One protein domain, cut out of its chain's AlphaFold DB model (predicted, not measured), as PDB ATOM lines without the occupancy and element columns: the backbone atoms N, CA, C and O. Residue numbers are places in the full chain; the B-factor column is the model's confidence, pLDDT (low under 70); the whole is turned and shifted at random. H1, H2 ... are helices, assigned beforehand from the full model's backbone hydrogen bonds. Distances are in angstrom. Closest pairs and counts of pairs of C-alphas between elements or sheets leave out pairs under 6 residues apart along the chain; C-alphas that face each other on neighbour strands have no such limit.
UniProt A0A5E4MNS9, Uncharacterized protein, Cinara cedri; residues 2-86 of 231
ATOM      1  N   LYS A   2     118.794 108.343 143.034       42.50
ATOM      2  CA  LYS A   2     119.286 109.637 142.509       42.50
ATOM      3  C   LYS A   2     118.126 110.634 142.591       42.50
ATOM      4  O   LYS A   2     117.116 110.414 141.927       42.50
ATOM      5  N   ALA A   3     118.245 111.670 143.417       48.19
ATOM      6  CA  ALA A   3     117.250 112.735 143.452       48.19
ATOM      7  C   ALA A   3     117.204 113.399 142.069       48.19
ATOM      8  O   ALA A   3     118.248 113.743 141.504       48.19
ATOM      9  N   LYS A   4     116.003 113.539 141.499       56.41
ATOM     10  CA  LYS A   4     115.809 114.493 140.410       56.41
ATOM     11  C   LYS A   4     115.929 115.871 141.056       56.41
ATOM     12  O   LYS A   4     115.370 116.102 142.116       56.41
ATOM     13  N   LEU A   5     116.762 116.734 140.485       55.41
ATOM     14  CA  LEU A   5     116.982 118.091 140.998       55.41
ATOM     15  C   LEU A   5     116.299 119.131 140.101       55.41
ATOM     16  O   LEU A   5     116.490 120.332 140.271       55.41
ATOM     17  N   PHE A   6     115.513 118.662 139.130       54.03
ATOM     18  CA  PHE A   6     114.913 119.465 138.081       54.03
ATOM     19  C   PHE A   6     113.393 119.224 138.015       54.03
ATOM     20  O   PHE A   6     112.980 118.058 137.992       54.03
ATOM     21  N   PRO A   7     112.559 120.283 137.959       55.28
ATOM     22  CA  PRO A   7     111.110 120.151 137.942       55.28
ATOM     23  C   PRO A   7     110.631 119.367 136.718       55.28
ATOM     24  O   PRO A   7     111.165 119.510 135.618       55.28
ATOM     25  N   LYS A   8     109.568 118.574 136.883       53.94
ATOM     26  CA  LYS A   8     108.876 117.946 135.751       53.94
ATOM     27  C   LYS A   8     108.209 119.036 134.901       53.94
ATOM     28  O   LYS A   8     107.135 119.506 135.266       53.94
ATOM     29  N   MET A   9     108.809 119.431 133.778       57.06
ATOM     30  CA  MET A   9     108.084 120.153 132.723       57.06
ATOM     31  C   MET A   9     107.651 119.185 131.614       57.06
ATOM     32  O   MET A   9     108.138 118.054 131.529       57.06
ATOM     33  N   ASN A  10     106.714 119.618 130.768       55.44
ATOM     34  CA  ASN A  10     106.319 118.864 129.580       55.44
ATOM     35  C   ASN A  10     107.470 118.911 128.573       55.44
ATOM     36  O   ASN A  10     107.651 119.873 127.828       55.44
ATOM     37  N   HIS A  11     108.291 117.873 128.619       62.81
ATOM     38  CA  HIS A  11     109.519 117.767 127.858       62.81
ATOM     39  C   HIS A  11     109.333 116.844 126.665       62.81
ATOM     40  O   HIS A  11     108.742 115.770 126.788       62.81
ATOM     41  N   SER A  12     109.921 117.211 125.526       68.19
ATOM     42  CA  SER A  12     110.216 116.202 124.515       68.19
ATOM     43  C   SER A  12     111.201 115.175 125.098       68.19
ATOM     44  O   SER A  12     111.921 115.436 126.073       68.19
ATOM     45  N   ARG A  13     111.279 113.986 124.492       68.81
ATOM     46  CA  ARG A  13     112.257 112.958 124.891       68.81
ATOM     47  C   ARG A  13     113.694 113.502 124.891       68.81
ATOM     48  O   ARG A  13     114.478 113.143 125.764       68.81
ATOM     49  N   GLN A  14     114.016 114.397 123.956       71.94
ATOM     50  CA  GLN A  14     115.336 115.023 123.843       71.94
ATOM     51  C   GLN A  14     115.613 116.003 124.990       71.94
ATOM     52  O   GLN A  14     116.706 115.997 125.548       71.94
ATOM     53  N   ASP A  15     114.625 116.795 125.403       75.19
ATOM     54  CA  ASP A  15     114.781 117.737 126.522       75.19
ATOM     55  C   ASP A  15     115.024 117.001 127.844       75.19
ATOM     56  O   ASP A  15     115.855 117.411 128.655       75.19
ATOM     57  N   SER A  16     114.357 115.858 128.022       76.00
ATOM     58  CA  SER A  16     114.558 114.991 129.188       76.00
ATOM     59  C   SER A  16     115.982 114.430 129.240       76.00
ATOM     60  O   SER A  16     116.605 114.447 130.299       76.00
ATOM     61  N   GLN A  17     116.528 113.999 128.097       79.94
ATOM     62  CA  GLN A  17     117.910 113.515 127.996       79.94
ATOM     63  C   GLN A  17     118.932 114.622 128.290       79.94
ATOM     64  O   GLN A  17     119.896 114.394 129.018       79.94
ATOM     65  N   ARG A  18     118.709 115.839 127.778       82.75
ATOM     66  CA  ARG A  18     119.566 117.004 128.063       82.75
ATOM     67  C   ARG A  18     119.602 117.323 129.554       82.75
ATOM     68  O   ARG A  18     120.674 117.486 130.129       82.75
ATOM     69  N   MET A  19     118.437 117.337 130.197       79.69
ATOM     70  CA  MET A  19     118.330 117.584 131.635       79.69
ATOM     71  C   MET A  19     118.882 116.434 132.486       79.69
ATOM     72  O   MET A  19     119.357 116.662 133.599       79.69
ATOM     73  N   GLU A  20     118.880 115.197 131.992       82.50
ATOM     74  CA  GLU A  20     119.521 114.063 132.667       82.50
ATOM     75  C   GLU A  20     121.053 114.200 132.714       82.50
ATOM     76  O   GLU A  20     121.666 113.913 133.751       82.50
ATOM     77  N   LYS A  21     121.672 114.727 131.646       85.06
ATOM     78  CA  LYS A  21     123.105 115.068 131.641       85.06
ATOM     79  C   LYS A  21     123.428 116.114 132.711       85.06
ATOM     80  O   LYS A  21     124.333 115.900 133.520       85.06
ATOM     81  N   CYS A  22     122.641 117.193 132.781       84.50
ATOM     82  CA  CYS A  22     122.784 118.218 133.822       84.50
ATOM     83  C   CYS A  22     122.611 117.627 135.232       84.50
ATOM     84  O   CYS A  22     123.441 117.851 136.108       84.50
ATOM     85  N   ASN A  23     121.591 116.792 135.445       83.81
ATOM     86  CA  ASN A  23     121.371 116.124 136.730       83.81
ATOM     87  C   ASN A  23     122.537 115.225 137.138       83.81
ATOM     88  O   ASN A  23     122.861 115.138 138.322       83.81
ATOM     89  N   THR A  24     123.178 114.542 136.194       84.00
ATOM     90  CA  THR A  24     124.336 113.697 136.506       84.00
ATOM     91  C   THR A  24     125.533 114.537 136.950       84.00
ATOM     92  O   THR A  24     126.180 114.188 137.938       84.00
ATOM     93  N   GLN A  25     125.766 115.679 136.299       81.75
ATOM     94  CA  GLN A  25     126.785 116.658 136.691       81.75
ATOM     95  C   GLN A  25     126.530 117.217 138.093       81.75
ATOM     96  O   GLN A  25     127.415 117.181 138.946       81.75
ATOM     97  N   TRP A  26     125.305 117.666 138.372       85.25
ATOM     98  CA  TRP A  26     124.950 118.201 139.688       85.25
ATOM     99  C   TRP A  26     125.050 117.145 140.788       85.25
ATOM    100  O   TRP A  26     125.613 117.413 141.843       85.25
ATOM    101  N   ASN A  27     124.608 115.914 140.524       83.00
ATOM    102  CA  ASN A  27     124.759 114.808 141.469       83.00
ATOM    103  C   ASN A  27     126.228 114.462 141.746       83.00
ATOM    104  O   ASN A  27     126.552 114.049 142.860       83.00
ATOM    105  N   ALA A  28     127.114 114.603 140.759       80.25
ATOM    106  CA  ALA A  28     128.547 114.476 140.986       80.25
ATOM    107  C   ALA A  28     129.069 115.647 141.828       80.25
ATOM    108  O   ALA A  28     129.789 115.419 142.794       80.25
ATOM    109  N   ALA A  29     128.644 116.878 141.543       79.50
ATOM    110  CA  ALA A  29     129.036 118.062 142.305       79.50
ATOM    111  C   ALA A  29     128.601 118.045 143.775       79.50
ATOM    112  O   ALA A  29     129.297 118.619 144.612       79.50
ATOM    113  N   SER A  30     127.524 117.331 144.106       80.75
ATOM    114  CA  SER A  30     127.075 117.110 145.485       80.75
ATOM    115  C   SER A  30     127.940 116.119 146.279       80.75
ATOM    116  O   SER A  30     127.747 115.973 147.484       80.75
ATOM    117  N   ARG A  31     128.870 115.391 145.640       82.50
ATOM    118  CA  ARG A  31     129.717 114.389 146.310       82.50
ATOM    119  C   ARG A  31     131.047 115.012 146.747       82.50
ATOM    120  O   ARG A  31     131.792 115.447 145.873       82.50
ATOM    121  N   PRO A  32     131.454 114.918 148.029       78.62
ATOM    122  CA  PRO A  32     132.629 115.626 148.556       78.62
ATOM    123  C   PRO A  32     133.940 115.420 147.779       78.62
ATOM    124  O   PRO A  32     134.713 116.360 147.603       78.62
ATOM    125  N   LYS A  33     134.199 114.196 147.292       79.38
ATOM    126  CA  LYS A  33     135.400 113.885 146.492       79.38
ATOM    127  C   LYS A  33     135.388 114.623 145.150       79.38
ATOM    128  O   LYS A  33     136.375 115.248 144.779       79.38
ATOM    129  N   SER A  34     134.256 114.585 144.457       75.75
ATOM    130  CA  SER A  34     134.062 115.252 143.172       75.75
ATOM    131  C   SER A  34     133.990 116.773 143.331       75.75
ATOM    132  O   SER A  34     134.547 117.476 142.500       75.75
ATOM    133  N   THR A  35     133.408 117.301 144.416       78.38
ATOM    134  CA  THR A  35     133.366 118.747 144.698       78.38
ATOM    135  C   THR A  35     134.763 119.366 144.730       78.38
ATOM    136  O   THR A  35     134.960 120.427 144.148       78.38
ATOM    137  N   LYS A  36     135.753 118.696 145.340       79.56
ATOM    138  CA  LYS A  36     137.146 119.183 145.379       79.56
ATOM    139  C   LYS A  36     137.767 119.274 143.982       79.56
ATOM    140  O   LYS A  36     138.374 120.286 143.646       79.56
ATOM    141  N   VAL A  37     137.561 118.246 143.155       78.38
ATOM    142  CA  VAL A  37     138.032 118.216 141.757       78.38
ATOM    143  C   VAL A  37     137.352 119.320 140.943       78.38
ATOM    144  O   VAL A  37     138.003 120.094 140.244       78.38
ATOM    145  N   ILE A  38     136.042 119.474 141.109       79.31
ATOM    146  CA  ILE A  38     135.253 120.513 140.444       79.31
ATOM    147  C   ILE A  38     135.730 121.906 140.862       79.31
ATOM    148  O   ILE A  38     135.941 122.757 140.002       79.31
ATOM    149  N   GLN A  39     135.976 122.129 142.154       81.50
ATOM    150  CA  GLN A  39     136.496 123.394 142.662       81.50
ATOM    151  C   GLN A  39     137.906 123.680 142.131       81.50
ATOM    152  O   GLN A  39     138.187 124.829 141.803       81.50
ATOM    153  N   SER A  40     138.766 122.668 141.960       80.88
ATOM    154  CA  SER A  40     140.089 122.872 141.349       80.88
ATOM    155  C   SER A  40     140.020 123.302 139.878       80.88
ATOM    156  O   SER A  40     140.779 124.175 139.463       80.88
ATOM    157  N   ILE A  41     139.066 122.771 139.103       79.19
ATOM    158  CA  ILE A  41     138.927 123.061 137.664       79.19
ATOM    159  C   ILE A  41     138.162 124.376 137.436       79.19
ATOM    160  O   ILE A  41     138.578 125.262 136.678       79.19
ATOM    161  N   LEU A  42     137.027 124.543 138.120       75.38
ATOM    162  CA  LEU A  42     136.147 125.699 137.961       75.38
ATOM    163  C   LEU A  42     136.605 126.918 138.773       75.38
ATOM    164  O   LEU A  42     136.220 128.039 138.429       75.38
ATOM    165  N   ARG A  43     137.437 126.730 139.807       78.75
ATOM    166  CA  ARG A  43     137.842 127.743 140.808       78.75
ATOM    167  C   ARG A  43     136.686 128.328 141.635       78.75
ATOM    168  O   ARG A  43     136.854 129.342 142.298       78.75
ATOM    169  N   HIS A  44     135.510 127.709 141.580       78.00
ATOM    170  CA  HIS A  44     134.327 128.040 142.378       78.00
ATOM    171  C   HIS A  44     133.458 126.789 142.541       78.00
ATOM    172  O   HIS A  44     133.642 125.801 141.825       78.00
ATOM    173  N   THR A  45     132.518 126.833 143.482       78.00
ATOM    174  CA  THR A  45     131.549 125.756 143.702       78.00
ATOM    175  C   THR A  45     130.431 125.834 142.670       78.00
ATOM    176  O   THR A  45     129.946 126.923 142.361       78.00
ATOM    177  N   LEU A  46     130.011 124.680 142.153       79.25
ATOM    178  CA  LEU A  46     128.855 124.588 141.269       79.25
ATOM    179  C   LEU A  46     127.573 124.834 142.069       79.25
ATOM    180  O   LEU A  46     127.350 124.179 143.089       79.25
ATOM    181  N   SER A  47     126.713 125.730 141.591       82.75
ATOM    182  CA  SER A  47     125.366 125.871 142.143       82.75
ATOM    183  C   SER A  47     124.592 124.574 141.916       82.75
ATOM    184  O   SER A  47     124.489 124.091 140.788       82.75
ATOM    185  N   ILE A  48     124.048 124.003 142.989       79.44
ATOM    186  CA  ILE A  48     123.246 122.779 142.927       79.44
ATOM    187  C   ILE A  48     121.772 123.196 142.878       79.44
ATOM    188  O   ILE A  48     121.323 123.931 143.766       79.44
ATOM    189  N   PRO A  49     121.011 122.767 141.859       77.44
ATOM    190  CA  PRO A  49     119.613 123.132 141.757       77.44
ATOM    191  C   PRO A  49     118.778 122.483 142.858       77.44
ATOM    192  O   PRO A  49     119.077 121.400 143.357       77.44
ATOM    193  N   ASN A  50     117.693 123.164 143.206       71.69
ATOM    194  CA  ASN A  50     116.635 122.651 144.060       71.69
ATOM    195  C   ASN A  50     115.331 122.751 143.265       71.69
ATOM    196  O   ASN A  50     115.044 123.815 142.713       71.69
ATOM    197  N   GLU A  51     114.539 121.674 143.237       62.78
ATOM    198  CA  GLU A  51     113.272 121.586 142.495       62.78
ATOM    199  C   GLU A  51     112.318 122.762 142.780       62.78
ATOM    200  O   GLU A  51     111.533 123.153 141.920       62.78
ATOM    201  N   THR A  52     112.406 123.354 143.975       62.41
ATOM    202  CA  THR A  52     111.529 124.445 144.429       62.41
ATOM    203  C   THR A  52     112.062 125.852 144.147       62.41
ATOM    204  O   THR A  52     111.315 126.821 144.276       62.41
ATOM    205  N   ARG A  53     113.335 126.007 143.754       73.44
ATOM    206  CA  ARG A  53     113.989 127.318 143.595       73.44
ATOM    207  C   ARG A  53     114.472 127.517 142.163       73.44
ATOM    208  O   ARG A  53     115.611 127.200 141.826       73.44
ATOM    209  N   TRP A  54     113.607 128.113 141.345       77.06
ATOM    210  CA  TRP A  54     113.882 128.444 139.940       77.06
ATOM    211  C   TRP A  54     115.162 129.269 139.748       77.06
ATOM    212  O   TRP A  54     115.874 129.046 138.772       77.06
ATOM    213  N   THR A  55     115.507 130.145 140.698       82.50
ATOM    214  CA  THR A  55     116.761 130.916 140.682       82.50
ATOM    215  C   THR A  55     117.993 130.010 140.719       82.50
ATOM    216  O   THR A  55     118.875 130.146 139.882       82.50
ATOM    217  N   LEU A  56     118.022 129.001 141.600       82.69
ATOM    218  CA  LEU A  56     119.151 128.061 141.673       82.69
ATOM    219  C   LEU A  56     119.264 127.200 140.409       82.69
ATOM    220  O   LEU A  56     120.367 126.889 139.955       82.69
ATOM    221  N   ILE A  57     118.128 126.818 139.820       83.88
ATOM    222  CA  ILE A  57     118.093 126.107 138.535       83.88
ATOM    223  C   ILE A  57     118.685 126.972 137.420       83.88
ATOM    224  O   ILE A  57     119.509 126.495 136.644       83.88
ATOM    225  N   TYR A  58     118.315 128.247 137.361       87.94
ATOM    226  CA  TYR A  58     118.884 129.182 136.400       87.94
ATOM    227  C   TYR A  58     120.385 129.386 136.612       87.94
ATOM    228  O   TYR A  58     121.148 129.219 135.666       87.94
ATOM    229  N   ASP A  59     120.827 129.656 137.841       87.69
ATOM    230  CA  ASP A  59     122.239 129.906 138.151       87.69
ATOM    231  C   ASP A  59     123.122 128.703 137.806       87.69
ATOM    232  O   ASP A  59     124.198 128.844 137.223       87.69
ATOM    233  N   SER A  60     122.653 127.501 138.142       87.69
ATOM    234  CA  SER A  60     123.362 126.250 137.863       87.69
ATOM    235  C   SER A  60     123.493 125.972 136.362       87.69
ATOM    236  O   SER A  60     124.576 125.612 135.893       87.69
ATOM    237  N   LEU A  61     122.431 126.198 135.583       89.06
ATOM    238  CA  LEU A  61     122.463 126.083 134.123       89.06
ATOM    239  C   LEU A  61     123.311 127.187 133.477       89.06
ATOM    240  O   LEU A  61     124.069 126.918 132.545       89.06
ATOM    241  N   PHE A  62     123.244 128.411 134.001       89.69
ATOM    242  CA  PHE A  62     124.061 129.531 133.547       89.69
ATOM    243  C   PHE A  62     125.554 129.258 133.756       89.69
ATOM    244  O   PHE A  62     126.357 129.521 132.862       89.69
ATOM    245  N   GLN A  63     125.946 128.668 134.890       88.12
ATOM    246  CA  GLN A  63     127.335 128.274 135.148       88.12
ATOM    247  C   GLN A  63     127.839 127.219 134.157       88.12
ATOM    248  O   GLN A  63     128.943 127.379 133.627       88.12
ATOM    249  N   ILE A  64     127.022 126.195 133.867       86.25
ATOM    250  CA  ILE A  64     127.324 125.177 132.844       86.25
ATOM    251  C   ILE A  64     127.564 125.848 131.492       86.25
ATOM    252  O   ILE A  64     128.551 125.566 130.811       86.25
ATOM    253  N   ASN A  65     126.690 126.779 131.116       87.25
ATOM    254  CA  ASN A  65     126.733 127.364 129.789       87.25
ATOM    255  C   ASN A  65     127.790 128.467 129.618       87.25
ATOM    256  O   ASN A  65     128.352 128.616 128.538       87.25
ATOM    257  N   LYS A  66     128.128 129.204 130.681       86.50
ATOM    258  CA  LYS A  66     129.156 130.258 130.662       86.50
ATOM    259  C   LYS A  66     130.575 129.704 130.499       86.50
ATOM    260  O   LYS A  66     131.463 130.424 130.050       86.50
ATOM    261  N   ARG A  67     130.823 128.452 130.894       81.69
ATOM    262  CA  ARG A  67     132.164 127.838 130.905       81.69
ATOM    263  C   ARG A  67     132.201 126.514 130.135       81.69
ATOM    264  O   ARG A  67     132.768 125.545 130.635       81.69
ATOM    265  N   LYS A  68     131.625 126.484 128.926       82.00
ATOM    266  CA  LYS A  68     131.474 125.276 128.081       82.00
ATOM    267  C   LYS A  68     132.761 124.433 128.011       82.00
ATOM    268  O   LYS A  68     132.732 123.233 128.267       82.00
ATOM    269  N   GLU A  69     133.902 125.086 127.789       77.19
ATOM    270  CA  GLU A  69     135.229 124.452 127.677       77.19
ATOM    271  C   GLU A  69     135.723 123.802 128.977       77.19
ATOM    272  O   GLU A  69     136.338 122.742 128.959       77.19
ATOM    273  N   LYS A  70     135.428 124.397 130.136       77.94
ATOM    274  CA  LYS A  70     135.834 123.815 131.425       77.94
ATOM    275  C   LYS A  70     134.939 122.656 131.831       77.94
ATOM    276  O   LYS A  70     135.374 121.764 132.553       77.94
ATOM    277  N   PHE A  71     133.685 122.659 131.383       74.31
ATOM    278  CA  PHE A  71     132.761 121.561 131.648       74.31
ATOM    279  C   PHE A  71     133.089 120.312 130.832       74.31
ATOM    280  O   PHE A  71     132.896 119.206 131.338       74.31
ATOM    281  N   SER A  72     133.635 120.445 129.620       74.00
ATOM    282  CA  SER A  72     134.137 119.285 128.873       74.00
ATOM    283  C   SER A  72     135.347 118.648 129.573       74.00
ATOM    284  O   SER A  72     135.382 117.429 129.755       74.00
ATOM    285  N   GLU A  73     136.279 119.464 130.078       76.81
ATOM    286  CA  GLU A  73     137.407 119.008 130.900       76.81
ATOM    287  C   GLU A  73     136.942 118.342 132.207       76.81
ATOM    288  O   GLU A  73     137.385 117.241 132.549       76.81
ATOM    289  N   LEU A  74     135.984 118.959 132.901       75.62
ATOM    290  CA  LEU A  74     135.402 118.444 134.138       75.62
ATOM    291  C   LEU A  74     134.729 117.085 133.926       75.62
ATOM    292  O   LEU A  74     134.969 116.152 134.692       75.62
ATOM    293  N   THR A  75     133.963 116.935 132.844       74.94
ATOM    294  CA  THR A  75     133.305 115.672 132.471       74.94
ATOM    295  C   THR A  75     134.319 114.538 132.303       74.94
ATOM    296  O   THR A  75     134.075 113.419 132.755       74.94
ATOM    297  N   ARG A  76     135.484 114.835 131.712       75.06
ATOM    298  CA  ARG A  76     136.588 113.879 131.556       75.06
ATOM    299  C   ARG A  76     137.258 113.551 132.894       75.06
ATOM    300  O   ARG A  76     137.553 112.389 133.147       75.06
ATOM    301  N   SER A  77     137.475 114.551 133.748       70.81
ATOM    302  CA  SER A  77     138.161 114.390 135.042       70.81
ATOM    303  C   SER A  77     137.353 113.625 136.099       70.81
ATOM    304  O   SER A  77     137.930 112.954 136.948       70.81
ATOM    305  N   VAL A  78     136.018 113.702 136.044       71.19
ATOM    306  CA  VAL A  78     135.104 113.039 136.996       71.19
ATOM    307  C   VAL A  78     134.630 111.668 136.464       71.19
ATOM    308  O   VAL A  78     133.753 111.043 137.050       71.19
ATOM    309  N   ASP A  79     135.220 111.191 135.360       69.69
ATOM    310  CA  ASP A  79     134.864 109.955 134.639       69.69
ATOM    311  C   ASP A  79     133.373 109.870 134.253       69.69
ATOM    312  O   ASP A  79     132.722 108.828 134.296       69.69
ATOM    313  N   LEU A  80     132.800 111.006 133.845       72.06
ATOM    314  CA  LEU A  80     131.407 111.121 133.410       72.06
ATOM    315  C   LEU A  80     131.292 111.060 131.881       72.06
ATOM    316  O   LEU A  80     130.547 111.835 131.286       72.06
ATOM    317  N   LYS A  81     132.016 110.147 131.222       63.34
ATOM    318  CA  LYS A  81     132.154 110.099 129.746       63.34
ATOM    319  C   LYS A  81     130.819 110.110 128.982       63.34
ATOM    320  O   LYS A  81     130.737 110.682 127.901       63.34
ATOM    321  N   HIS A  82     129.752 109.560 129.564       65.12
ATOM    322  CA  HIS A  82     128.407 109.539 128.971       65.12
ATOM    323  C   HIS A  82     127.623 110.864 129.093       65.12
ATOM    324  O   HIS A  82     126.528 110.981 128.549       65.12
ATOM    325  N   CYS A  83     128.157 111.870 129.790       68.25
ATOM    326  CA  CYS A  83     127.512 113.162 130.053       68.25
ATOM    327  C   CYS A  83     128.193 114.337 129.341       68.25
ATOM    328  O   CYS A  83     128.104 115.471 129.811       68.25
ATOM    329  N   SER A  84     128.868 114.085 128.215       76.38
ATOM    330  CA  SER A  84     129.413 115.165 127.392       76.38
ATOM    331  C   SER A  84     128.284 116.000 126.775       76.38
ATOM    332  O   SER A  84     127.298 115.457 126.248       76.38
ATOM    333  N   PHE A  85     128.425 117.321 126.862       81.62
ATOM    334  CA  PHE A  85     127.488 118.279 126.288       81.62
ATOM    335  C   PHE A  85     127.823 118.514 124.817       81.62
ATOM    336  O   PHE A  85     128.940 118.894 124.469       81.62
ATOM    337  N   ALA A  86     126.844 118.292 123.948       85.06
ATOM    338  CA  ALA A  86     126.929 118.681 122.549       85.06
ATOM    339  C   ALA A  86     126.601 120.174 122.384       85.06
ATOM    340  O   ALA A  86     125.968 120.793 123.242       85.06
TER     341      ALA A  86
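What this domain is: This is residues 2 to 86 of the 231 residues of an uncharacterized protein of Cinara cedri (UniProt A0A5E4MNS9). Two pairs of helices make a small body: the long H1 and H3 cross near their middles, and H2 and H4 run side by side in opposite directions near the last residues of H1. H1 turns a corner into H2, a long link from residue 43 to residue 53 leads back to H3, and H3 turns into H4. The printed part has 85 residues with four named helices, in the order H1, H2, H3, H4, and no named strand; the class is all helix, with 51 of the 85 residues in these helices. The whole is compact, with a radius of gyration of the C-alphas of 12.2 A, and spans 35 by 25 by 24 A.

Where its parts are: Residues 2 to 12 come before the first named helix; C-alpha 2 is at (119.286, 109.637, 142.509). H1, residues 13 to 29, is the longest helix, at 24.7 A from first to last C-alpha; it begins with C-alpha 13 at (112.257, 112.958, 124.891). H2 holds residues 32 to 42 and measures 15.0 A. H3, residues 54 to 66, measures 18.0 A. H4, residues 68 to 77, measures 14.5 A and ends with C-alpha 77 at (138.161, 114.390, 135.042). Residues 78 to 86 follow it.

How they stand to each other: H1 and H2 touch only at the corner by their link, H1 with residues 28 to 29 alone; their closest C-alphas, those of Ala 29 and Thr 35, are 5.0 A apart, and their lines are about perpendicular at 77 degrees. H1 and H3 are close but not clearly touching, with the closest C-alphas, Cys 22 and Leu 61, 7.9 A apart; they are about perpendicular at 88 degrees. H1 and H4 are also close but not clearly touching, with the C-alphas of Gln 25 and Thr 75 the closest at 7.8 A; they run the same way at a steep tilt of 64 degrees. H2 and H4 touch, with the closest C-alphas, Ile 38 and Leu 74, 6.6 A apart; they run opposite ways at a tilt of 38 degrees, only just steep. H3 and H4 are close but not clearly touching, with the C-alphas of Ile 64 and Phe 71 the closest at 6.6 A, and about perpendicular at 89 degrees. H2 and H3 are apart. In H1, H3 and H4 every O i to N i+4 pair is within hydrogen-bond range; in H2 it is 6 of 7.

The domain as a whole: The C-alphas farthest apart, those of Asn 10 and Ser 40, are 36.0 A from each other. The printed part has no cut. The links H1 to H2 and H3 to H4 are tight, and the link H2 to H3, with 11 residues, is long. The mean pLDDT of the printed part is 75.7; it is under 70 at residues 2 to 13, 51 to 52, 79 and 81 to 83.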